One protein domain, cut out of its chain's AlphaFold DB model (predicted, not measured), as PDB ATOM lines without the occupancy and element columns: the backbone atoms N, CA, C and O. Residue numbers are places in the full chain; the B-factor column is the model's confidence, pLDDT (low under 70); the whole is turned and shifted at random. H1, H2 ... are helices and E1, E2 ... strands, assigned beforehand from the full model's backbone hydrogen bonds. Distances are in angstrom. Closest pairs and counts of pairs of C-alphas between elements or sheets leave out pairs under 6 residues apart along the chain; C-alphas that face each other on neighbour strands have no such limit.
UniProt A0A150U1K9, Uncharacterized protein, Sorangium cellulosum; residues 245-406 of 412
ATOM      1  N   ILE A 245     -22.950  28.989 -19.785       95.12
ATOM      2  CA  ILE A 245     -22.541  28.513 -21.106       95.12
ATOM      3  C   ILE A 245     -23.245  29.366 -22.162       95.12
ATOM      4  O   ILE A 245     -24.448  29.263 -22.384       95.12
ATOM      5  N   THR A 246     -22.477  30.196 -22.859       96.31
ATOM      6  CA  THR A 246     -22.997  31.140 -23.848       96.31
ATOM      7  C   THR A 246     -22.522  30.781 -25.250       96.31
ATOM      8  O   THR A 246     -21.324  30.787 -25.527       96.31
ATOM      9  N   VAL A 247     -23.453  30.542 -26.175       96.50
ATOM     10  CA  VAL A 247     -23.137  30.409 -27.605       96.50
ATOM     11  C   VAL A 247     -23.193  31.786 -28.257       96.50
ATOM     12  O   VAL A 247     -24.214  32.473 -28.199       96.50
ATOM     13  N   LEU A 248     -22.094  32.205 -28.884       95.62
ATOM     14  CA  LEU A 248     -22.048  33.471 -29.604       95.62
ATOM     15  C   LEU A 248     -22.891  33.380 -30.890       95.62
ATOM     16  O   LEU A 248     -22.717  32.436 -31.661       95.62
ATOM     17  N   PRO A 249     -23.772  34.361 -31.150       92.81
ATOM     18  CA  PRO A 249     -24.533  34.447 -32.389       92.81
ATOM     19  C   PRO A 249     -23.644  34.423 -33.635       92.81
ATOM     20  O   PRO A 249     -22.653  35.152 -33.721       92.81
ATOM     21  N   GLY A 250     -24.069  33.638 -34.622       88.38
ATOM     22  CA  GLY A 250     -23.363  33.451 -35.885       88.38
ATOM     23  C   GLY A 250     -22.752  32.058 -36.001       88.38
ATOM     24  O   GLY A 250     -21.963  31.619 -35.168       88.38
ATOM     25  N   GLU A 251     -23.114  31.367 -37.075       91.31
ATOM     26  CA  GLU A 251     -22.517  30.095 -37.461       91.31
ATOM     27  C   GLU A 251     -21.467  30.326 -38.551       91.31
ATOM     28  O   GLU A 251     -21.640  31.152 -39.451       91.31
ATOM     29  N   HIS A 252     -20.391  29.555 -38.522       91.38
ATOM     30  CA  HIS A 252     -19.250  29.723 -39.414       91.38
ATOM     31  C   HIS A 252     -18.982  28.463 -40.225       91.38
ATOM     32  O   HIS A 252     -19.368  27.365 -39.826       91.38
ATOM     33  N   SER A 253     -18.340  28.623 -41.382       89.12
ATOM     34  CA  SER A 253     -18.051  27.502 -42.282       89.12
ATOM     35  C   SER A 253     -16.897  26.638 -41.776       89.12
ATOM     36  O   SER A 253     -16.817  25.453 -42.085       89.12
ATOM     37  N   THR A 254     -16.019  27.225 -40.960       89.00
ATOM     38  CA  THR A 254     -14.890  26.535 -40.335       89.00
ATOM     39  C   THR A 254     -14.810  26.856 -38.841       89.00
ATOM     40  O   THR A 254     -15.227  27.940 -38.412       89.00
ATOM     41  N   PRO A 255     -14.217  25.969 -38.019       90.06
ATOM     42  CA  PRO A 255     -14.037  26.243 -36.594       90.06
ATOM     43  C   PRO A 255     -13.096  27.430 -36.340       90.06
ATOM     44  O   PRO A 255     -13.214  28.145 -35.347       90.06
ATOM     45  N   ILE A 256     -12.169  27.656 -37.268       89.31
ATOM     46  CA  ILE A 256     -11.187  28.735 -37.234       89.31
ATOM     47  C   ILE A 256     -11.849  30.104 -37.401       89.31
ATOM     48  O   ILE A 256     -11.497  31.036 -36.683       89.31
ATOM     49  N   GLU A 257     -12.838  30.229 -38.285       91.81
ATOM     50  CA  GLU A 257     -13.629  31.457 -38.435       91.81
ATOM     51  C   GLU A 257     -14.456  31.773 -37.184       91.81
ATOM     52  O   GLU A 257     -14.502  32.930 -36.762       91.81
ATOM     53  N   ALA A 258     -15.057  30.757 -36.557       93.88
ATOM     54  CA  ALA A 258     -15.770  30.932 -35.291       93.88
ATOM     55  C   ALA A 258     -14.830  31.440 -34.186       93.88
ATOM     56  O   ALA A 258     -15.161  32.369 -33.444       93.88
ATOM     57  N   LEU A 259     -13.620  30.878 -34.100       93.88
ATOM     58  CA  LEU A 259     -12.639  31.299 -33.105       93.88
ATOM     59  C   LEU A 259     -12.043  32.684 -33.408       93.88
ATOM     60  O   LEU A 259     -11.865  33.483 -32.490       93.88
ATOM     61  N   GLU A 260     -11.795  33.009 -34.679       94.25
ATOM     62  CA  GLU A 260     -11.417  34.358 -35.122       94.25
ATOM     63  C   GLU A 260     -12.462  35.383 -34.689       94.25
ATOM     64  O   GLU A 260     -12.119  36.432 -34.139       94.25
ATOM     65  N   ARG A 261     -13.745  35.061 -34.882       95.19
ATOM     66  CA  ARG A 261     -14.855  35.922 -34.485       95.19
ATOM     67  C   ARG A 261     -14.849  36.187 -32.980       95.19
ATOM     68  O   ARG A 261     -14.870  37.350 -32.574       95.19
ATOM     69  N   ALA A 262     -14.757  35.136 -32.167       96.69
ATOM     70  CA  ALA A 262     -14.678  35.261 -30.713       96.69
ATOM     71  C   ALA A 262     -13.432  36.047 -30.263       96.69
ATOM     72  O   ALA A 262     -13.501  36.876 -29.354       96.69
ATOM     73  N   GLY A 263     -12.298  35.838 -30.935       96.00
ATOM     74  CA  GLY A 263     -11.052  36.538 -30.649       96.00
ATOM     75  C   GLY A 263     -11.100  38.028 -30.971       96.00
ATOM     76  O   GLY A 263     -10.592  38.830 -30.189       96.00
ATOM     77  N   ARG A 264     -11.752  38.424 -32.074       95.38
ATOM     78  CA  ARG A 264     -11.977  39.843 -32.402       95.38
ATOM     79  C   ARG A 264     -12.830  40.521 -31.345       95.38
ATOM     80  O   ARG A 264     -12.441  41.578 -30.867       95.38
ATOM     81  N   LEU A 265     -13.930  39.885 -30.936       96.06
ATOM     82  CA  LEU A 265     -14.776  40.387 -29.853       96.06
ATOM     83  C   LEU A 265     -13.951  40.584 -28.573       96.06
ATOM     84  O   LEU A 265     -13.941  41.670 -27.999       96.06
ATOM     85  N   PHE A 266     -13.177  39.576 -28.169       95.62
ATOM     86  CA  PHE A 266     -12.364  39.658 -26.955       95.62
ATOM     87  C   PHE A 266     -11.274  40.737 -27.016       95.62
ATOM     88  O   PHE A 266     -11.036  41.449 -26.038       95.62
ATOM     89  N   ARG A 267     -10.626  40.893 -28.174       93.38
ATOM     90  CA  ARG A 267      -9.641  41.947 -28.426       93.38
ATOM     91  C   ARG A 267     -10.276  43.332 -28.362       93.38
ATOM     92  O   ARG A 267      -9.725  44.216 -27.711       93.38
ATOM     93  N   ASP A 268     -11.395  43.520 -29.052       93.25
ATOM     94  CA  ASP A 268     -12.052  44.818 -29.196       93.25
ATOM     95  C   ASP A 268     -12.606  45.293 -27.848       93.25
ATOM     96  O   ASP A 268     -12.370  46.440 -27.475       93.25
ATOM     97  N   PHE A 269     -13.196  44.389 -27.055       93.00
ATOM     98  CA  PHE A 269     -13.637  44.683 -25.687       93.00
ATOM     99  C   PHE A 269     -12.506  45.210 -24.792       93.00
ATOM    100  O   PHE A 269     -12.722  46.092 -23.962       93.00
ATOM    101  N   ARG A 270     -11.289  44.678 -24.963       90.69
ATOM    102  CA  ARG A 270     -10.096  45.031 -24.172       90.69
ATOM    103  C   ARG A 270      -9.281  46.181 -24.770       90.69
ATOM    104  O   ARG A 270      -8.265  46.564 -24.188       90.69
ATOM    105  N   SER A 271      -9.662  46.696 -25.936       89.00
ATOM    106  CA  SER A 271      -8.891  47.696 -26.672       89.00
ATOM    107  C   SER A 271      -9.386  49.107 -26.372       89.00
ATOM    108  O   SER A 271     -10.483  49.487 -26.772       89.00
ATOM    109  N   THR A 272      -8.535  49.919 -25.736       85.81
ATOM    110  CA  THR A 272      -8.779  51.353 -25.495       85.81
ATOM    111  C   THR A 272      -9.206  52.073 -26.773       85.81
ATOM    112  O   THR A 272     -10.220  52.761 -26.778       85.81
ATOM    113  N   LEU A 273      -8.476  51.859 -27.874       85.88
ATOM    114  CA  LEU A 273      -8.742  52.521 -29.151       85.88
ATOM    115  C   LEU A 273     -10.116  52.145 -29.721       85.88
ATOM    116  O   LEU A 273     -10.856  53.018 -30.161       85.88
ATOM    117  N   GLN A 274     -10.465  50.855 -29.704       86.56
ATOM    118  CA  GLN A 274     -11.741  50.387 -30.261       86.56
ATOM    119  C   GLN A 274     -12.930  50.880 -29.435       86.56
ATOM    120  O   GLN A 274     -13.948  51.262 -30.006       86.56
ATOM    121  N   ARG A 275     -12.790  50.931 -28.106       87.38
ATOM    122  CA  ARG A 275     -13.810  51.501 -27.216       87.38
ATOM    123  C   ARG A 275     -14.005  52.993 -27.481       87.38
ATOM    124  O   ARG A 275     -15.133  53.422 -27.702       87.38
ATOM    125  N   GLN A 276     -12.918  53.761 -27.591       86.19
ATOM    126  CA  GLN A 276     -12.983  55.194 -27.918       86.19
ATOM    127  C   GLN A 276     -13.665  55.459 -29.263       86.19
ATOM    128  O   GLN A 276     -14.527  56.327 -29.348       86.19
ATOM    129  N   GLN A 277     -13.334  54.681 -30.296       87.00
ATOM    130  CA  GLN A 277     -13.964  54.789 -31.619       87.00
ATOM    131  C   GLN A 277     -15.480  54.535 -31.592       87.00
ATOM    132  O   GLN A 277     -16.188  54.974 -32.493       87.00
ATOM    133  N   ARG A 278     -15.981  53.843 -30.564       82.62
ATOM    134  CA  ARG A 278     -17.406  53.551 -30.350       82.62
ATOM    135  C   ARG A 278     -18.074  54.506 -29.356       82.62
ATOM    136  O   ARG A 278     -19.242  54.314 -29.041       82.62
ATOM    137  N   GLY A 279     -17.347  55.500 -28.839       85.25
ATOM    138  CA  GLY A 279     -17.833  56.384 -27.775       85.25
ATOM    139  C   GLY A 279     -17.948  55.704 -26.404       85.25
ATOM    140  O   GLY A 279     -18.582  56.239 -25.499       85.25
ATOM    141  N   GLU A 280     -17.346  54.525 -26.228       86.44
ATOM    142  CA  GLU A 280     -17.321  53.805 -24.957       86.44
ATOM    143  C   GLU A 280     -16.141  54.276 -24.095       86.44
ATOM    144  O   GLU A 280     -15.040  54.546 -24.590       86.44
ATOM    145  N   ARG A 281     -16.335  54.315 -22.771       84.81
ATOM    146  CA  ARG A 281     -15.232  54.572 -21.834       84.81
ATOM    147  C   ARG A 281     -14.201  53.438 -21.927       84.81
ATOM    148  O   ARG A 281     -14.603  52.268 -21.887       84.81
ATOM    149  N   PRO A 282     -12.895  53.736 -22.054       86.62
ATOM    150  CA  PRO A 282     -11.867  52.707 -21.994       86.62
ATOM    151  C   PRO A 282     -11.819  52.008 -20.638       86.62
ATOM    152  O   PRO A 282     -12.304  52.541 -19.644       86.62
ATOM    153  N   LEU A 283     -11.170  50.844 -20.598       87.81
ATOM    154  CA  LEU A 283     -10.814  50.215 -19.329       87.81
ATOM    155  C   LEU A 283      -9.756  51.069 -18.619       87.81
ATOM    156  O   LEU A 283      -8.775  51.490 -19.245       87.81
ATOM    157  N   GLN A 284      -9.981  51.333 -17.332       87.06
ATOM    158  CA  GLN A 284      -9.178  52.273 -16.553       87.06
ATOM    159  C   GLN A 284      -7.755  51.748 -16.329       87.06
ATOM    160  O   GLN A 284      -6.793  52.517 -16.385       87.06
ATOM    161  N   ASP A 285      -7.610  50.424 -16.212       88.12
ATOM    162  CA  ASP A 285      -6.328  49.752 -16.000       88.12
ATOM    163  C   ASP A 285      -5.234  50.122 -17.019       88.12
ATOM    164  O   ASP A 285      -4.051  50.142 -16.688       88.12
ATOM    165  N   TYR A 286      -5.583  50.462 -18.263       88.75
ATOM    166  CA  TYR A 286      -4.596  50.901 -19.248       88.75
ATOM    167  C   TYR A 286      -3.910  52.195 -18.801       88.75
ATOM    168  O   TYR A 286      -2.690  52.313 -18.913       88.75
ATOM    169  N   PHE A 287      -4.691  53.161 -18.319       90.25
ATOM    170  CA  PHE A 287      -4.189  54.461 -17.892       90.25
ATOM    171  C   PHE A 287      -3.498  54.370 -16.540       90.25
ATOM    172  O   PHE A 287      -2.430  54.956 -16.380       90.25
ATOM    173  N   ASP A 288      -4.042  53.583 -15.617       91.88
ATOM    174  CA  ASP A 288      -3.469  53.411 -14.284       91.88
ATOM    175  C   ASP A 288      -2.100  52.728 -14.347       91.88
ATOM    176  O   ASP A 288      -1.143  53.212 -13.743       91.88
ATOM    177  N   VAL A 289      -1.961  51.665 -15.148       91.81
ATOM    178  CA  VAL A 289      -0.669  50.990 -15.355       91.81
ATOM    179  C   VAL A 289       0.312  51.885 -16.121       91.81
ATOM    180  O   VAL A 289       1.511  51.884 -15.838       91.81
ATOM    181  N   LYS A 290      -0.171  52.694 -17.071       91.75
ATOM    182  CA  LYS A 290       0.677  53.657 -17.787       91.75
ATOM    183  C   LYS A 290       1.222  54.735 -16.843       91.75
ATOM    184  O   LYS A 290       2.426  54.976 -16.837       91.75
ATOM    185  N   ALA A 291       0.353  55.349 -16.042       91.88
ATOM    186  CA  ALA A 291       0.715  56.376 -15.067       91.88
ATOM    187  C   ALA A 291       1.662  55.818 -13.997       91.88
ATOM    188  O   ALA A 291       2.643  56.461 -13.631       91.88
ATOM    189  N   SER A 292       1.411  54.586 -13.560       93.31
ATOM    190  CA  SER A 292       2.278  53.827 -12.665       93.31
ATOM    191  C   SER A 292       3.732  53.774 -13.156       93.31
ATOM    192  O   SER A 292       4.652  54.117 -12.411       93.31
ATOM    193  N   LEU A 293       3.942  53.424 -14.428       91.38
ATOM    194  CA  LEU A 293       5.272  53.377 -15.040       91.38
ATOM    195  C   LEU A 293       5.915  54.760 -15.190       91.38
ATOM    196  O   LEU A 293       7.127  54.883 -15.065       91.38
ATOM    197  N   GLN A 294       5.120  55.801 -15.447       91.62
ATOM    198  CA  GLN A 294       5.625  57.171 -15.602       91.62
ATOM    199  C   GLN A 294       6.022  57.820 -14.273       91.62
ATOM    200  O   GLN A 294       6.921  58.656 -14.251       91.62
ATOM    201  N   HIS A 295       5.344  57.464 -13.183       90.25
ATOM    202  CA  HIS A 295       5.483  58.134 -11.889       90.25
ATOM    203  C   HIS A 295       6.133  57.268 -10.803       90.25
ATOM    204  O   HIS A 295       6.280  57.735  -9.675       90.25
ATOM    205  N   GLY A 296       6.502  56.020 -11.113       86.25
ATOM    206  CA  GLY A 296       7.161  55.115 -10.169       86.25
ATOM    207  C   GLY A 296       6.270  54.700  -8.995       86.25
ATOM    208  O   GLY A 296       6.755  54.559  -7.876       86.25
ATOM    209  N   ARG A 297       4.959  54.559  -9.225       87.06
ATOM    210  CA  ARG A 297       3.986  54.126  -8.206       87.06
ATOM    211  C   ARG A 297       3.230  52.883  -8.690       87.06
ATOM    212  O   ARG A 297       3.049  52.742  -9.902       87.06
ATOM    213  N   PRO A 298       2.763  51.995  -7.796       86.00
ATOM    214  CA  PRO A 298       1.883  50.894  -8.183       86.00
ATOM    215  C   PRO A 298       0.630  51.388  -8.909       86.00
ATOM    216  O   PRO A 298       0.117  52.475  -8.620       86.00
ATOM    217  N   ALA A 299       0.142  50.598  -9.864       90.38
ATOM    218  CA  ALA A 299      -1.144  50.863 -10.502       90.38
ATOM    219  C   ALA A 299      -2.278  50.840  -9.463       90.38
ATOM    220  O   ALA A 299      -2.232  50.077  -8.505       90.38
ATOM    221  N   ARG A 300      -3.308  51.672  -9.654       88.19
ATOM    222  CA  ARG A 300      -4.461  51.713  -8.736       88.19
ATOM    223  C   ARG A 300      -5.400  50.526  -8.944       88.19
ATOM    224  O   ARG A 300      -5.873  49.960  -7.966       88.19
ATOM    225  N   SER A 301      -5.643  50.141 -10.197       87.56
ATOM    226  CA  SER A 301      -6.399  48.936 -10.540       87.56
ATOM    227  C   SER A 301      -5.816  48.205 -11.751       87.56
ATOM    228  O   SER A 301      -5.098  48.779 -12.577       87.56
ATOM    229  N   VAL A 302      -6.133  46.907 -11.850       88.25
ATOM    230  CA  VAL A 302      -5.839  46.065 -13.019       88.25
ATOM    231  C   VAL A 302      -7.046  45.191 -13.354       88.25
ATOM    232  O   VAL A 302      -7.054  43.978 -13.143       88.25
ATOM    233  N   ASP A 303      -8.081  45.811 -13.909       86.88
ATOM    234  CA  ASP A 303      -9.369  45.166 -14.189       86.88
ATOM    235  C   ASP A 303      -9.219  43.927 -15.094       86.88
ATOM    236  O   ASP A 303      -9.845  42.885 -14.878       86.88
ATOM    237  N   ARG A 304      -8.318  43.970 -16.090       88.75
ATOM    238  CA  ARG A 304      -8.073  42.839 -17.002       88.75
ATOM    239  C   ARG A 304      -7.489  41.596 -16.329       88.75
ATOM    240  O   ARG A 304      -7.478  40.546 -16.986       88.75
ATOM    241  N   ALA A 305      -7.039  41.677 -15.072       87.06
ATOM    242  CA  ALA A 305      -6.628  40.513 -14.285       87.06
ATOM    243  C   ALA A 305      -7.789  39.528 -14.054       87.06
ATOM    244  O   ALA A 305      -7.540  38.334 -13.889       87.06
ATOM    245  N   ALA A 306      -9.045  39.982 -14.181       85.69
ATOM    246  CA  ALA A 306     -10.235  39.127 -14.165       85.69
ATOM    247  C   ALA A 306     -10.189  38.019 -15.239       85.69
ATOM    248  O   ALA A 306     -10.768  36.950 -15.081       85.69
ATOM    249  N   PHE A 307      -9.438  38.225 -16.328       87.19
ATOM    250  CA  PHE A 307      -9.235  37.229 -17.385       87.19
ATOM    251  C   PHE A 307      -7.991  36.349 -17.177       87.19
ATOM    252  O   PHE A 307      -7.550  35.678 -18.118       87.19
ATOM    253  N   GLY A 308      -7.425  36.344 -15.971       84.38
ATOM    254  CA  GLY A 308      -6.291  35.525 -15.563       84.38
ATOM    255  C   GLY A 308      -4.932  36.233 -15.583       84.38
ATOM    256  O   GLY A 308      -4.741  37.261 -16.232       84.38
ATOM    257  N   LEU A 309      -3.974  35.612 -14.891       83.06
ATOM    258  CA  LEU A 309      -2.578  36.005 -14.705       83.06
ATOM    259  C   LEU A 309      -1.615  34.869 -15.123       83.06
ATOM    260  O   LEU A 309      -1.978  33.688 -15.048       83.06
ATOM    261  N   PRO A 310      -0.370  35.179 -15.532       83.56
ATOM    262  CA  PRO A 310       0.252  36.505 -15.561       83.56
ATOM    263  C   PRO A 310      -0.293  37.403 -16.677       83.56
ATOM    264  O   PRO A 310      -0.596  36.924 -17.774       83.56
ATOM    265  N   LEU A 311      -0.380  38.707 -16.404       87.06
ATOM    266  CA  LEU A 311      -0.912  39.705 -17.336       87.06
ATOM    267  C   LEU A 311       0.172  40.725 -17.720       87.06
ATOM    268  O   LEU A 311       0.496  41.595 -16.910       87.06
ATOM    269  N   PRO A 312       0.749  40.630 -18.932       88.50
ATOM    270  CA  PRO A 312       1.730  41.594 -19.411       88.50
ATOM    271  C   PRO A 312       1.065  42.854 -19.983       88.50
ATOM    272  O   PRO A 312       0.032  42.786 -20.653       88.50
ATOM    273  N   PHE A 313       1.718  43.992 -19.774       88.44
ATOM    274  CA  PHE A 313       1.419  45.276 -20.395       88.44
ATOM    275  C   PHE A 313       2.639  45.771 -21.169       88.44
ATOM    276  O   PHE A 313       3.773  45.633 -20.715       88.44
ATOM    277  N   TYR A 314       2.390  46.375 -22.329       86.44
ATOM    278  CA  TYR A 314       3.416  46.957 -23.186       86.44
ATOM    279  C   TYR A 314       2.937  48.302 -23.731       86.44
ATOM    280  O   TYR A 314       1.856  48.392 -24.319       86.44
ATOM    281  N   PHE A 315       3.752  49.342 -23.561       87.12
ATOM    282  CA  PHE A 315       3.401  50.711 -23.930       87.12
ATOM    283  C   PHE A 315       4.390  51.277 -24.945       87.12
ATOM    284  O   PHE A 315       5.451  51.790 -24.597       87.12
ATOM    285  N   ARG A 316       3.996  51.285 -26.225       84.12
ATOM    286  CA  ARG A 316       4.777  51.948 -27.290       84.12
ATOM    287  C   ARG A 316       4.994  53.436 -27.013       84.12
ATOM    288  O   ARG A 316       6.079  53.938 -27.256       84.12
ATOM    289  N   SER A 317       3.991  54.114 -26.449       85.69
ATOM    290  CA  SER A 317       4.065  55.540 -26.095       85.69
ATOM    291  C   SER A 317       5.063  55.859 -24.980       85.69
ATOM    292  O   SER A 317       5.286  57.022 -24.689       85.69
ATOM    293  N   LEU A 318       5.576  54.836 -24.297       88.19
ATOM    294  CA  LEU A 318       6.547  54.949 -23.216       88.19
ATOM    295  C   LEU A 318       7.864  54.282 -23.635       88.19
ATOM    296  O   LEU A 318       8.422  53.496 -22.882       88.19
ATOM    297  N   ASN A 319       8.314  54.505 -24.874       87.44
ATOM    298  CA  ASN A 319       9.543  53.916 -25.431       87.44
ATOM    299  C   ASN A 319       9.633  52.385 -25.274       87.44
ATOM    300  O   ASN A 319      10.704  51.827 -25.055       87.44
ATOM    301  N   GLY A 320       8.494  51.692 -25.367       85.38
ATOM    302  CA  GLY A 320       8.442  50.235 -25.251       85.38
ATOM    303  C   GLY A 320       8.556  49.701 -23.819       85.38
ATOM    304  O   GLY A 320       8.813  48.509 -23.641       85.38
ATOM    305  N   MET A 321       8.337  50.539 -22.798       87.94
ATOM    306  CA  MET A 321       8.228  50.074 -21.416       87.94
ATOM    307  C   MET A 321       7.193  48.948 -21.288       87.94
ATOM    308  O   MET A 321       6.114  48.975 -21.894       87.94
ATOM    309  N   LYS A 322       7.538  47.957 -20.464       90.31
ATOM    310  CA  LYS A 322       6.722  46.776 -20.183       90.31
ATOM    311  C   LYS A 322       6.655  46.519 -18.685       90.31
ATOM    312  O   LYS A 322       7.613  46.775 -17.967       90.31
ATOM    313  N   THR A 323       5.540  45.967 -18.237       91.25
ATOM    314  CA  THR A 323       5.379  45.444 -16.875       91.25
ATOM    315  C   THR A 323       4.467  44.227 -16.910       91.25
ATOM    316  O   THR A 323       3.835  43.941 -17.933       91.25
ATOM    317  N   ARG A 324       4.417  43.475 -15.817       90.81
ATOM    318  CA  ARG A 324       3.601  42.273 -15.690       90.81
ATOM    319  C   ARG A 324       3.007  42.209 -14.296       90.81
ATOM    320  O   ARG A 324       3.680  42.529 -13.322       90.81
ATOM    321  N   PHE A 325       1.765  41.749 -14.227       88.75
ATOM    322  CA  PHE A 325       1.082  41.465 -12.972       88.75
ATOM    323  C   PHE A 325       1.057  39.964 -12.706       88.75
ATOM    324  O   PHE A 325       0.749  39.172 -13.610       88.75
ATOM    325  N   VAL A 326       1.375  39.596 -11.468       86.75
ATOM    326  CA  VAL A 326       1.366  38.225 -10.947       86.75
ATOM    327  C   VAL A 326       0.637  38.175  -9.599       86.75
ATOM    328  O   VAL A 326       0.550  39.204  -8.926       86.75
ATOM    329  N   PRO A 327       0.100  37.012  -9.197       82.50
ATOM    330  CA  PRO A 327      -0.463  36.837  -7.858       82.50
ATOM    331  C   PRO A 327       0.622  37.019  -6.795       82.50
ATOM    332  O   PRO A 327       1.755  36.581  -7.000       82.50
ATOM    333  N   GLN A 328       0.281  37.630  -5.662       77.69
ATOM    334  CA  GLN A 328       1.139  37.640  -4.481       77.69
ATOM    335  C   GLN A 328       0.760  36.477  -3.560       77.69
ATOM    336  O   GLN A 328       0.104  36.657  -2.541       77.69
ATOM    337  N   THR A 329       1.140  35.263  -3.950       67.88
ATOM    338  CA  THR A 329       0.866  34.044  -3.174       67.88
ATOM    339  C   THR A 329       2.121  33.190  -3.078       67.88
ATOM    340  O   THR A 329       2.833  33.062  -4.075       67.88
ATOM    341  N   GLU A 330       2.363  32.568  -1.919       55.44
ATOM    342  CA  GLU A 330       3.483  31.630  -1.709       55.44
ATOM    343  C   GLU A 330       3.406  30.415  -2.660       55.44
ATOM    344  O   GLU A 330       4.435  29.911  -3.103       55.44
ATOM    345  N   ASP A 331       2.191  30.025  -3.072       50.06
ATOM    346  CA  ASP A 331       1.910  28.775  -3.795       50.06
ATOM    347  C   ASP A 331       1.748  28.894  -5.328       50.06
ATOM    348  O   ASP A 331       1.363  27.926  -5.995       50.06
ATOM    349  N   GLY A 332       2.072  30.041  -5.945       55.59
ATOM    350  CA  GLY A 332       2.306  30.060  -7.398       55.59
ATOM    351  C   GLY A 332       2.059  31.353  -8.182       55.59
ATOM    352  O   GLY A 332       1.180  32.158  -7.905       55.59
ATOM    353  N   ASP A 333       2.779  31.469  -9.300       59.69
ATOM    354  CA  ASP A 333       2.817  32.659 -10.169       59.69
ATOM    355  C   ASP A 333       1.652  32.783 -11.175       59.69
ATOM    356  O   ASP A 333       1.697  33.615 -12.094       59.69
ATOM    357  N   ARG A 334       0.650  31.891 -11.141       70.31
ATOM    358  CA  ARG A 334      -0.286  31.732 -12.272       70.31
ATOM    359  C   ARG A 334      -1.737  31.562 -11.870       70.31
ATOM    360  O   ARG A 334      -2.138  30.584 -11.242       70.31
ATOM    361  N   LEU A 335      -2.571  32.418 -12.455       73.56
ATOM    362  CA  LEU A 335      -4.015  32.282 -12.409       73.56
ATOM    363  C   LEU A 335      -4.588  32.123 -13.818       73.56
ATOM    364  O   LEU A 335      -4.884  33.084 -14.507       73.56
ATOM    365  N   SER A 336      -4.829  30.894 -14.265       75.25
ATOM    366  CA  SER A 336      -5.653  30.662 -15.460       75.25
ATOM    367  C   SER A 336      -7.011  31.424 -15.491       75.25
ATOM    368  O   SER A 336      -7.740  31.491 -14.501       75.25
ATOM    369  N   SER A 337      -7.349  31.967 -16.668       81.44
ATOM    370  CA  SER A 337      -8.602  32.691 -16.974       81.44
ATOM    371  C   SER A 337      -9.840  31.905 -16.547       81.44
ATOM    372  O   SER A 337      -9.896  30.752 -16.966       81.44
ATOM    373  N   PRO A 338     -10.829  32.464 -15.827       85.50
ATOM    374  CA  PRO A 338     -12.095  31.777 -15.538       85.50
ATOM    375  C   PRO A 338     -12.867  31.463 -16.827       85.50
ATOM    376  O   PRO A 338     -13.321  30.343 -17.020       85.50
ATOM    377  N   LEU A 339     -12.857  32.387 -17.784       91.75
ATOM    378  CA  LEU A 339     -13.519  32.226 -19.072       91.75
ATOM    379  C   LEU A 339     -12.774  31.259 -20.004       91.75
ATOM    380  O   LEU A 339     -11.593  31.486 -20.316       91.75
ATOM    381  N   LEU A 340     -13.478  30.231 -20.478       93.88
ATOM    382  CA  LEU A 340     -13.058  29.330 -21.548       93.88
ATOM    383  C   LEU A 340     -13.689  29.743 -22.876       93.88
ATOM    384  O   LEU A 340     -14.865  30.083 -22.936       93.88
ATOM    385  N   PHE A 341     -12.913  29.638 -23.948       96.62
ATOM    386  CA  PHE A 341     -13.397  29.744 -25.321       96.62
ATOM    387  C   PHE A 341     -13.377  28.345 -25.919       96.62
ATOM    388  O   PHE A 341     -12.343  27.686 -25.839       96.62
ATOM    389  N   ARG A 342     -14.477  27.907 -26.525       96.00
ATOM    390  CA  ARG A 342     -14.616  26.632 -27.233       96.00
ATOM    391  C   ARG A 342     -15.279  26.848 -28.587       96.00
ATOM    392  O   ARG A 342     -15.863  27.895 -28.853       96.00
ATOM    393  N   VAL A 343     -15.168  25.848 -29.451       94.06
ATOM    394  CA  VAL A 343     -15.853  25.813 -30.742       94.06
ATOM    395  C   VAL A 343     -16.534  24.465 -30.873       94.06
ATOM    396  O   VAL A 343     -15.897  23.435 -30.647       94.06
ATOM    397  N   HIS A 344     -17.814  24.483 -31.230       93.88
ATOM    398  CA  HIS A 344     -18.632  23.283 -31.370       93.88
ATOM    399  C   HIS A 344     -19.254  23.214 -32.765       93.88
ATOM    400  O   HIS A 344     -19.625  24.257 -33.316       93.88
ATOM    401  N   PRO A 345     -19.358  22.009 -33.354       91.81
ATOM    402  CA  PRO A 345     -20.053  21.828 -34.615       91.81
ATOM    403  C   PRO A 345     -21.571  21.963 -34.428       91.81
ATOM    404  O   PRO A 345     -22.139  21.474 -33.452       91.81
ATOM    405  N   VAL A 346     -22.210  22.578 -35.414       89.69
ATOM    406  CA  VAL A 346     -23.655  22.672 -35.610       89.69
ATOM    407  C   VAL A 346     -23.977  21.927 -36.903       89.69
ATOM    408  O   VAL A 346     -23.490  22.270 -37.982       89.69
ATOM    409  N   HIS A 347     -24.771  20.875 -36.786       80.62
ATOM    410  CA  HIS A 347     -25.237  20.041 -37.882       80.62
ATOM    411  C   HIS A 347     -26.608  20.567 -38.318       80.62
ATOM    412  O   HIS A 347     -27.644  20.100 -37.853       80.62
ATOM    413  N   GLY A 348     -26.606  21.601 -39.162       65.56
ATOM    414  CA  GLY A 348     -27.831  22.134 -39.762       65.56
ATOM    415  C   GLY A 348     -28.442  21.184 -40.806       65.56
ATOM    416  O   GLY A 348     -27.951  20.082 -41.030       65.56
ATOM    417  N   ARG A 349     -29.482  21.640 -41.520       56.16
ATOM    418  CA  ARG A 349     -30.178  20.886 -42.595       56.16
ATOM    419  C   ARG A 349     -29.337  20.589 -43.859       56.16
ATOM    420  O   ARG A 349     -29.897  20.136 -44.850       56.16
ATOM    421  N   GLY A 350     -28.035  20.877 -43.867       60.47
ATOM    422  CA  GLY A 350     -27.154  20.687 -45.026       60.47
ATOM    423  C   GLY A 350     -25.984  19.747 -44.733       60.47
ATOM    424  O   GLY A 350     -25.597  19.577 -43.581       60.47
ATOM    425  N   ASP A 351     -25.377  19.195 -45.788       64.50
ATOM    426  CA  ASP A 351     -24.319  18.170 -45.698       64.50
ATOM    427  C   ASP A 351     -23.005  18.635 -45.049       64.50
ATOM    428  O   ASP A 351     -22.172  17.811 -44.669       64.50
ATOM    429  N   ARG A 352     -22.768  19.949 -44.927       79.69
ATOM    430  CA  ARG A 352     -21.522  20.483 -44.358       79.69
ATOM    431  C   ARG A 352     -21.735  20.984 -42.929       79.69
ATOM    432  O   ARG A 352     -22.612  21.825 -42.722       79.69
ATOM    433  N   PRO A 353     -20.911  20.544 -41.957       84.38
ATOM    434  CA  PRO A 353     -21.003  21.042 -40.594       84.38
ATOM    435  C   PRO A 353     -20.682  22.535 -40.564       84.38
ATOM    436  O   PRO A 353     -19.749  23.004 -41.220       84.38
ATOM    437  N   ARG A 354     -21.448  23.278 -39.772       91.00
ATOM    438  CA  ARG A 354     -21.127  24.653 -39.391       91.00
ATOM    439  C   ARG A 354     -20.569  24.670 -37.981       91.00
ATOM    440  O   ARG A 354     -20.558  23.647 -37.305       91.00
ATOM    441  N   TYR A 355     -20.069  25.812 -37.533       92.62
ATOM    442  CA  TYR A 355     -19.397  25.919 -36.241       92.62
ATOM    443  C   TYR A 355     -19.835  27.170 -35.492       92.62
ATOM    444  O   TYR A 355     -19.946  28.243 -36.085       92.62
ATOM    445  N   ALA A 356     -20.029  27.038 -34.184       94.38
ATOM    446  CA  ALA A 356     -20.349  28.143 -33.291       94.38
ATOM    447  C   ALA A 356     -19.278  28.277 -32.205       94.38
ATOM    448  O   ALA A 356     -18.737  27.281 -31.712       94.38
ATOM    449  N   ALA A 357     -18.967  29.519 -31.835       96.38
ATOM    450  CA  ALA A 357     -18.094  29.803 -30.706       96.38
ATOM    451  C   ALA A 357     -18.899  29.770 -29.402       96.38
ATOM    452  O   ALA A 357     -19.986  30.338 -29.319       96.38
ATOM    453  N   VAL A 358     -18.344  29.124 -28.384       97.06
ATOM    454  CA  VAL A 358     -18.968  28.931 -27.075       97.06
ATOM    455  C   VAL A 358     -18.055  29.509 -26.004       97.06
ATOM    456  O   VAL A 358     -16.847  29.270 -26.006       97.06
ATOM    457  N   LEU A 359     -18.630  30.289 -25.102       96.81
ATOM    458  CA  LEU A 359     -17.978  30.845 -23.928       96.81
ATOM    459  C   LEU A 359     -18.481  30.084 -22.701       96.81
ATOM    460  O   LEU A 359     -19.687  30.001 -22.496       96.81
ATOM    461  N   VAL A 360     -17.572  29.538 -21.896       94.75
ATOM    462  CA  VAL A 360     -17.917  28.866 -20.630       94.75
ATOM    463  C   VAL A 360     -17.302  29.663 -19.490       94.75
ATOM    464  O   VAL A 360     -16.073  29.787 -19.428       94.75
ATOM    465  N   ASN A 361     -18.138  30.242 -18.627       91.75
ATOM    466  CA  ASN A 361     -17.688  31.004 -17.467       91.75
ATOM    467  C   ASN A 361     -17.522  30.091 -16.250       91.75
ATOM    468  O   ASN A 361     -18.458  29.393 -15.886       91.75
ATOM    469  N   LEU A 362     -16.336  30.113 -15.636       84.69
ATOM    470  CA  LEU A 362     -16.019  29.376 -14.410       84.69
ATOM    471  C   LEU A 362     -15.827  30.386 -13.270       84.69
ATOM    472  O   LEU A 362     -14.696  30.835 -13.045       84.69
ATOM    473  N   GLU A 363     -16.914  30.810 -12.628       70.00
ATOM    474  CA  GLU A 363     -16.929  31.979 -11.734       70.00
ATOM    475  C   GLU A 363     -16.247  31.730 -10.381       70.00
ATOM    476  O   GLU A 363     -15.680  32.673  -9.827       70.00
ATOM    477  N   ASP A 364     -16.142  30.476  -9.921       62.44
ATOM    478  CA  ASP A 364     -15.538  30.077  -8.628       62.44
ATOM    479  C   ASP A 364     -14.155  30.689  -8.334       62.44
ATOM    480  O   ASP A 364     -13.696  30.729  -7.193       62.44
ATOM    481  N   ARG A 365     -13.461  31.217  -9.351       55.31
ATOM    482  CA  ARG A 365     -12.183  31.906  -9.177       55.31
ATOM    483  C   ARG A 365     -12.235  33.427  -9.044       55.31
ATOM    484  O   ARG A 365     -11.268  33.996  -8.541       55.31
ATOM    485  N   ALA A 366     -13.279  34.092  -9.529       49.47
ATOM    486  CA  ALA A 366     -13.454  35.524  -9.289       49.47
ATOM    487  C   ALA A 366     -13.617  35.780  -7.784       49.47
ATOM    488  O   ALA A 366     -12.923  36.626  -7.227       49.47
ATOM    489  N   ALA A 367     -14.411  34.937  -7.118       51.59
ATOM    490  CA  ALA A 367     -14.548  34.920  -5.666       51.59
ATOM    491  C   ALA A 367     -13.235  34.554  -4.950       51.59
ATOM    492  O   ALA A 367     -12.868  35.212  -3.983       51.59
ATOM    493  N   ALA A 368     -12.481  33.563  -5.451       53.44
ATOM    494  CA  ALA A 368     -11.188  33.189  -4.867       53.44
ATOM    495  C   ALA A 368     -10.128  34.300  -4.964       53.44
ATOM    496  O   ALA A 368      -9.160  34.281  -4.208       53.44
ATOM    497  N   LEU A 369     -10.286  35.239  -5.906       53.88
ATOM    498  CA  LEU A 369      -9.398  36.383  -6.053       53.88
ATOM    499  C   LEU A 369      -9.873  37.609  -5.308       53.88
ATOM    500  O   LEU A 369      -9.007  38.364  -4.909       53.88
ATOM    501  N   ALA A 370     -11.174  37.805  -5.100       56.44
ATOM    502  CA  ALA A 370     -11.699  38.985  -4.428       56.44
ATOM    503  C   ALA A 370     -10.962  39.258  -3.100       56.44
ATOM    504  O   ALA A 370     -11.016  38.465  -2.161       56.44
ATOM    505  N   GLY A 371     -10.241  40.382  -3.043       61.12
ATOM    506  CA  GLY A 371      -9.461  40.798  -1.873       61.12
ATOM    507  C   GLY A 371      -8.001  40.327  -1.844       61.12
ATOM    508  O   GLY A 371      -7.273  40.717  -0.938       61.12
ATOM    509  N   GLN A 372      -7.537  39.544  -2.825       70.88
ATOM    510  CA  GLN A 372      -6.114  39.228  -2.974       70.88
ATOM    511  C   GLN A 372      -5.334  40.406  -3.564       70.88
ATOM    512  O   GLN A 372      -5.850  41.191  -4.368       70.88
ATOM    513  N   GLU A 373      -4.056  40.478  -3.209       82.25
ATOM    514  CA  GLU A 373      -3.111  41.469  -3.703       82.25
ATOM    515  C   GLU A 373      -2.328  40.950  -4.919       82.25
ATOM    516  O   GLU A 373      -1.904  39.793  -4.992       82.25
ATOM    517  N   LEU A 374      -2.143  41.818  -5.911       85.69
ATOM    518  CA  LEU A 374      -1.334  41.562  -7.096       85.69
ATOM    519  C   LEU A 374      -0.004  42.287  -6.987       85.69
ATOM    520  O   LEU A 374       0.041  43.485  -6.708       85.69
ATOM    521  N   LYS A 375       1.074  41.584  -7.322       88.19
ATOM    522  CA  LYS A 375       2.398  42.182  -7.446       88.19
ATOM    523  C   LYS A 375       2.601  42.698  -8.866       88.19
ATOM    524  O   LYS A 375       2.468  41.952  -9.841       88.19
ATOM    525  N   GLN A 376       2.980  43.967  -8.973       89.31
ATOM    526  CA  GLN A 376       3.480  44.556 -10.208       89.31
ATOM    527  C   GLN A 376       4.999  44.368 -10.281       89.31
ATOM    528  O   GLN A 376       5.739  44.863  -9.431       89.31
ATOM    529  N   GLU A 377       5.488  43.650 -11.293       85.94
ATOM    530  CA  GLU A 377       6.929  43.439 -11.460       85.94
ATOM    531  C   GLU A 377       7.669  44.776 -11.624       85.94
ATOM    532  O   GLU A 377       7.318  45.596 -12.478       85.94
ATOM    533  N   GLY A 378       8.706  44.970 -10.802       82.56
ATOM    534  CA  GLY A 378       9.534  46.177 -10.786       82.56
ATOM    535  C   GLY A 378       9.000  47.330  -9.931       82.56
ATOM    536  O   GLY A 378       9.635  48.378  -9.913       82.56
ATOM    537  N   MET A 379       7.879  47.157  -9.222       84.44
ATOM    538  CA  MET A 379       7.313  48.170  -8.322       84.44
ATOM    539  C   MET A 379       7.201  47.640  -6.887       84.44
ATOM    540  O   MET A 379       7.014  46.442  -6.667       84.44
ATOM    541  N   THR A 380       7.304  48.538  -5.908       79.19
ATOM    542  CA  THR A 380       7.030  48.260  -4.493       79.19
ATOM    543  C   THR A 380       5.570  48.554  -4.174       79.19
ATOM    544  O   THR A 380       5.106  49.675  -4.363       79.19
ATOM    545  N   GLY A 381       4.850  47.548  -3.680       79.12
ATOM    546  CA  GLY A 381       3.434  47.640  -3.332       79.12
ATOM    547  C   GLY A 381       2.558  46.692  -4.142       79.12
ATOM    548  O   GLY A 381       3.034  45.920  -4.980       79.12
ATOM    549  N   THR A 382       1.268  46.757  -3.849       83.31
ATOM    550  CA  THR A 382       0.265  45.791  -4.279       83.31
ATOM    551  C   THR A 382      -0.874  46.477  -5.005       83.31
ATOM    552  O   THR A 382      -1.112  47.674  -4.839       83.31
ATOM    553  N   VAL A 383      -1.564  45.720  -5.852       83.62
ATOM    554  CA  VAL A 383      -2.757  46.193  -6.553       83.62
ATOM    555  C   VAL A 383      -3.916  45.263  -6.227       83.62
ATOM    556  O   VAL A 383      -3.739  44.048  -6.330       83.62
ATOM    557  N   PRO A 384      -5.095  45.779  -5.845       81.62
ATOM    558  CA  PRO A 384      -6.241  44.926  -5.579       81.62
ATOM    559  C   PRO A 384      -6.655  44.153  -6.832       81.62
ATOM    560  O   PRO A 384      -6.580  44.630  -7.971       81.62
ATOM    561  N   THR A 385      -7.114  42.935  -6.604       74.50
ATOM    562  CA  THR A 385      -7.748  42.082  -7.607       74.50
ATOM    563  C   THR A 385      -9.160  42.565  -7.955       74.50
ATOM    564  O   THR A 385      -9.886  43.049  -7.086       74.50
ATOM    565  N   PRO A 386      -9.586  42.424  -9.223       76.00
ATOM    566  CA  PRO A 386     -10.951  42.736  -9.629       76.00
ATOM    567  C   PRO A 386     -11.939  41.659  -9.160       76.00
ATOM    568  O   PRO A 386     -11.602  40.479  -9.095       76.00
ATOM    569  N   ASP A 387     -13.191  42.059  -8.943       71.50
ATOM    570  CA  ASP A 387     -14.303  41.226  -8.453       71.50
ATOM    571  C   ASP A 387     -14.924  40.287  -9.508       71.50
ATOM    572  O   ASP A 387     -15.980  39.701  -9.292       71.50
ATOM    573  N   GLY A 388     -14.291  40.150 -10.676       75.69
ATOM    574  CA  GLY A 388     -14.747  39.280 -11.762       75.69
ATOM    575  C   GLY A 388     -15.870  39.833 -12.643       75.69
ATOM    576  O   GLY A 388     -16.052  39.294 -13.738       75.69
ATOM    577  N   ARG A 389     -16.535  40.941 -12.272       83.38
ATOM    578  CA  ARG A 389     -17.643  41.543 -13.054       83.38
ATOM    579  C   ARG A 389     -17.285  41.786 -14.516       83.38
ATOM    580  O   ARG A 389     -18.107  41.592 -15.405       83.38
ATOM    581  N   LEU A 390     -16.022  42.117 -14.784       87.94
ATOM    582  CA  LEU A 390     -15.532  42.368 -16.138       87.94
ATOM    583  C   LEU A 390     -15.695  41.158 -17.083       87.94
ATOM    584  O   LEU A 390     -15.789  41.331 -18.300       87.94
ATOM    585  N   VAL A 391     -15.722  39.929 -16.553       89.88
ATOM    586  CA  VAL A 391     -15.994  38.720 -17.346       89.88
ATOM    587  C   VAL A 391     -17.458  38.683 -17.776       89.88
ATOM    588  O   VAL A 391     -17.727  38.452 -18.956       89.88
ATOM    589  N   HIS A 392     -18.382  38.973 -16.858       90.38
ATOM    590  CA  HIS A 392     -19.807  39.088 -17.157       90.38
ATOM    591  C   HIS A 392     -20.068  40.213 -18.168       90.38
ATOM    592  O   HIS A 392     -20.704  39.985 -19.200       90.38
ATOM    593  N   ASP A 393     -19.480  41.394 -17.943       91.56
ATOM    594  CA  ASP A 393     -19.566  42.538 -18.858       91.56
ATOM    595  C   ASP A 393     -19.094  42.170 -20.267       91.56
ATOM    596  O   ASP A 393     -19.726  42.540 -21.259       91.56
ATOM    597  N   PHE A 394     -17.999  41.408 -20.370       93.75
ATOM    598  CA  PHE A 394     -17.521  40.916 -21.655       93.75
ATOM    599  C   PHE A 394     -18.532  39.990 -22.328       93.75
ATOM    600  O   PHE A 394     -18.779  40.158 -23.520       93.75
ATOM    601  N   ILE A 395     -19.109  39.022 -21.610       94.94
ATOM    602  CA  ILE A 395     -20.070  38.069 -22.183       94.94
ATOM    603  C   ILE A 395     -21.295  38.814 -22.729       94.94
ATOM    604  O   ILE A 395     -21.669  38.609 -23.888       94.94
ATOM    605  N   GLN A 396     -21.869  39.734 -21.947       94.50
ATOM    606  CA  GLN A 396     -23.028  40.527 -22.368       94.50
ATOM    607  C   GLN A 396     -22.706  41.427 -23.563       94.50
ATOM    608  O   GLN A 396     -23.445  41.465 -24.555       94.50
ATOM    609  N   TRP A 397     -21.566  42.118 -23.509       94.38
ATOM    610  CA  TRP A 397     -21.098  42.949 -24.613       94.38
ATOM    611  C   TRP A 397     -20.867  42.116 -25.880       94.38
ATOM    612  O   TRP A 397     -21.316  42.495 -26.963       94.38
ATOM    613  N   ALA A 398     -20.228  40.950 -25.755       95.50
ATOM    614  CA  ALA A 398     -19.915  40.071 -26.874       95.50
ATOM    615  C   ALA A 398     -21.185  39.511 -27.518       95.50
ATOM    616  O   ALA A 398     -21.254  39.451 -28.743       95.50
ATOM    617  N   LEU A 399     -22.204  39.163 -26.726       94.94
ATOM    618  CA  LEU A 399     -23.517  38.755 -27.224       94.94
ATOM    619  C   LEU A 399     -24.182  39.860 -28.047       94.94
ATOM    620  O   LEU A 399     -24.606  39.616 -29.179       94.94
ATOM    621  N   LYS A 400     -24.250  41.082 -27.507       93.44
ATOM    622  CA  LYS A 400     -24.840  42.236 -28.199       93.44
ATOM    623  C   LYS A 400     -24.115  42.523 -29.514       93.44
ATOM    624  O   LYS A 400     -24.743  42.676 -30.562       93.44
ATOM    625  N   GLU A 401     -22.790  42.548 -29.469       92.88
ATOM    626  CA  GLU A 401     -21.953  42.856 -30.623       92.88
ATOM    627  C   GLU A 401     -21.940  41.728 -31.666       92.88
ATOM    628  O   GLU A 401     -21.856  41.978 -32.872       92.88
ATOM    629  N   ALA A 402     -22.073  40.475 -31.228       92.38
ATOM    630  CA  ALA A 402     -22.266  39.332 -32.108       92.38
ATOM    631  C   ALA A 402     -23.574  39.445 -32.899       92.38
ATOM    632  O   ALA A 402     -23.531  39.331 -34.122       92.38
ATOM    633  N   LYS A 403     -24.696  39.765 -32.233       91.19
ATOM    634  CA  LYS A 403     -26.003  39.968 -32.889       91.19
ATOM    635  C   LYS A 403     -25.970  41.098 -33.915       91.19
ATOM    636  O   LYS A 403     -26.474  40.923 -35.016       91.19
ATOM    637  N   ARG A 404     -25.330  42.226 -33.585       87.44
ATOM    638  CA  ARG A 404     -25.243  43.407 -34.468       87.44
ATOM    639  C   ARG A 404     -24.562  43.120 -35.810       87.44
ATOM    640  O   ARG A 404     -24.832  43.795 -36.795       87.44
ATOM    641  N   ILE A 405     -23.629  42.173 -35.831       82.81
ATOM    642  CA  ILE A 405     -22.789  41.871 -36.999       82.81
ATOM    643  C   ILE A 405     -23.270  40.599 -37.718       82.81
ATOM    644  O   ILE A 405     -22.837  40.327 -38.837       82.81
ATOM    645  N   ALA A 406     -24.158  39.812 -37.104       74.62
ATOM    646  CA  ALA A 406     -24.708  38.621 -37.732       74.62
ATOM    647  C   ALA A 406     -25.530  39.006 -38.984       74.62
ATOM    648  O   ALA A 406     -26.354  39.924 -38.913       74.62
TER     649      ALA A 406
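This is residues 245 to 406 of the 412 residues of an uncharacterized protein of Sorangium cellulosum (UniProt A0A150U1K9). Two lobes stand end to end in an elongated body: in one, H1 and H6 cover one face of the three-strand sheet E1 E5 E4; in the other, H3 crosses E2 and E3 on one face of the sheet E2 E3 E6 E7, curled like part of a barrel. Each lobe is two layers, helices on one face of a sheet, and the short H4 lies between the lobes. The printed part has 162 residues with six named helices and seven named strands, in the order E1 H1 H2 H3 H4 E2 E3 E4 E5 H5 E6 E7 H6; both sheets are antiparallel and the class is mixed. It is only just compact, close to loose, with a radius of gyration of the C-alphas of 17.8 A and spans of 60 by 37 by 23 A.

E1, residues 245 to 247, E5, residues 354 to 362, and E4, residues 340 to 346, are antiparallel neighbours in this order, with N 246 and O 359 at 2.8 A and N 342 and O 358 at 2.8 A; E4 and E5 form a hairpin. H1, residues 255 to 269, is over E5 at a height over the sheet of 8.4 A, its closest C-alphas to E5 those of Ala 258 and Ala 357, 5.3 A. H6, residues 389 to 405, on the same face, runs along the strands, at 8 degrees to E5 on the local plane. With its residues 265 to 269 alone, H1 touches H6, opposite ways at a steep tilt of 61 degrees; the closest C-alphas are those of Leu 265 and Ala 398, 5.9 A. H2, residues 272 to 277, and H1 only just touch, only at the corner, with 3 pairs of C-alphas within 8 A, the closest those of Asp 268 and Gln 274, 5.7 A. E2, residues 311 to 315, E3, residues 321 to 327, E6, residues 373 to 376, and E7, residues 382 to 384, make the strongly twisted sheet, with N 313 and O 323 at 2.8 A, N 375 and O 326 at 2.9 A, and N 374 and O 383 at 2.8 A; E2 and E3, and E6 and E7, form hairpins. H3, residues 285 to 295, runs across these strands at a height over the sheet of 9.2 A, its closest C-alphas to E2 those of Lys 290 and Phe 315, 7.3 A. H4, residues 303 to 307, only grazes this sheet and touches residues 389 to 391 of H6, the closest C-alphas those of Ala 306 and Leu 390, 6.5 A. H5, residues 364 to 369, and H4 are close but not clearly touching, with the C-alphas of Ala 306 and Ala 366 closest at 6.9 A. Each O i to N i+4 pair is within hydrogen-bond range in H1, H2, H3 and H6; H4 has 0 of 1, with 2 of 2 O i to N i+3 pairs, and H5 1 of 2.

E1 begins at C-alpha 245, (-22.541, 28.513, -21.106). From first to last C-alpha, H1 measures 21.4 A, H3 15.1 A, E3 20.8 A, E4 18.8 A, E5 25.9 A and H6 24.5 A. H6 ends at C-alpha 405, (-22.789, 41.871, -36.999).

The C-alphas of His 295 and Asp 351 are the two farthest apart, at 60.2 A. The printed part has no cut, and the link E3 to E4, residues 328 to 339, is long. The mean pLDDT of the printed part is 85.0; residues 329 to 333, 348 to 351 and 364 to 371 are under 70.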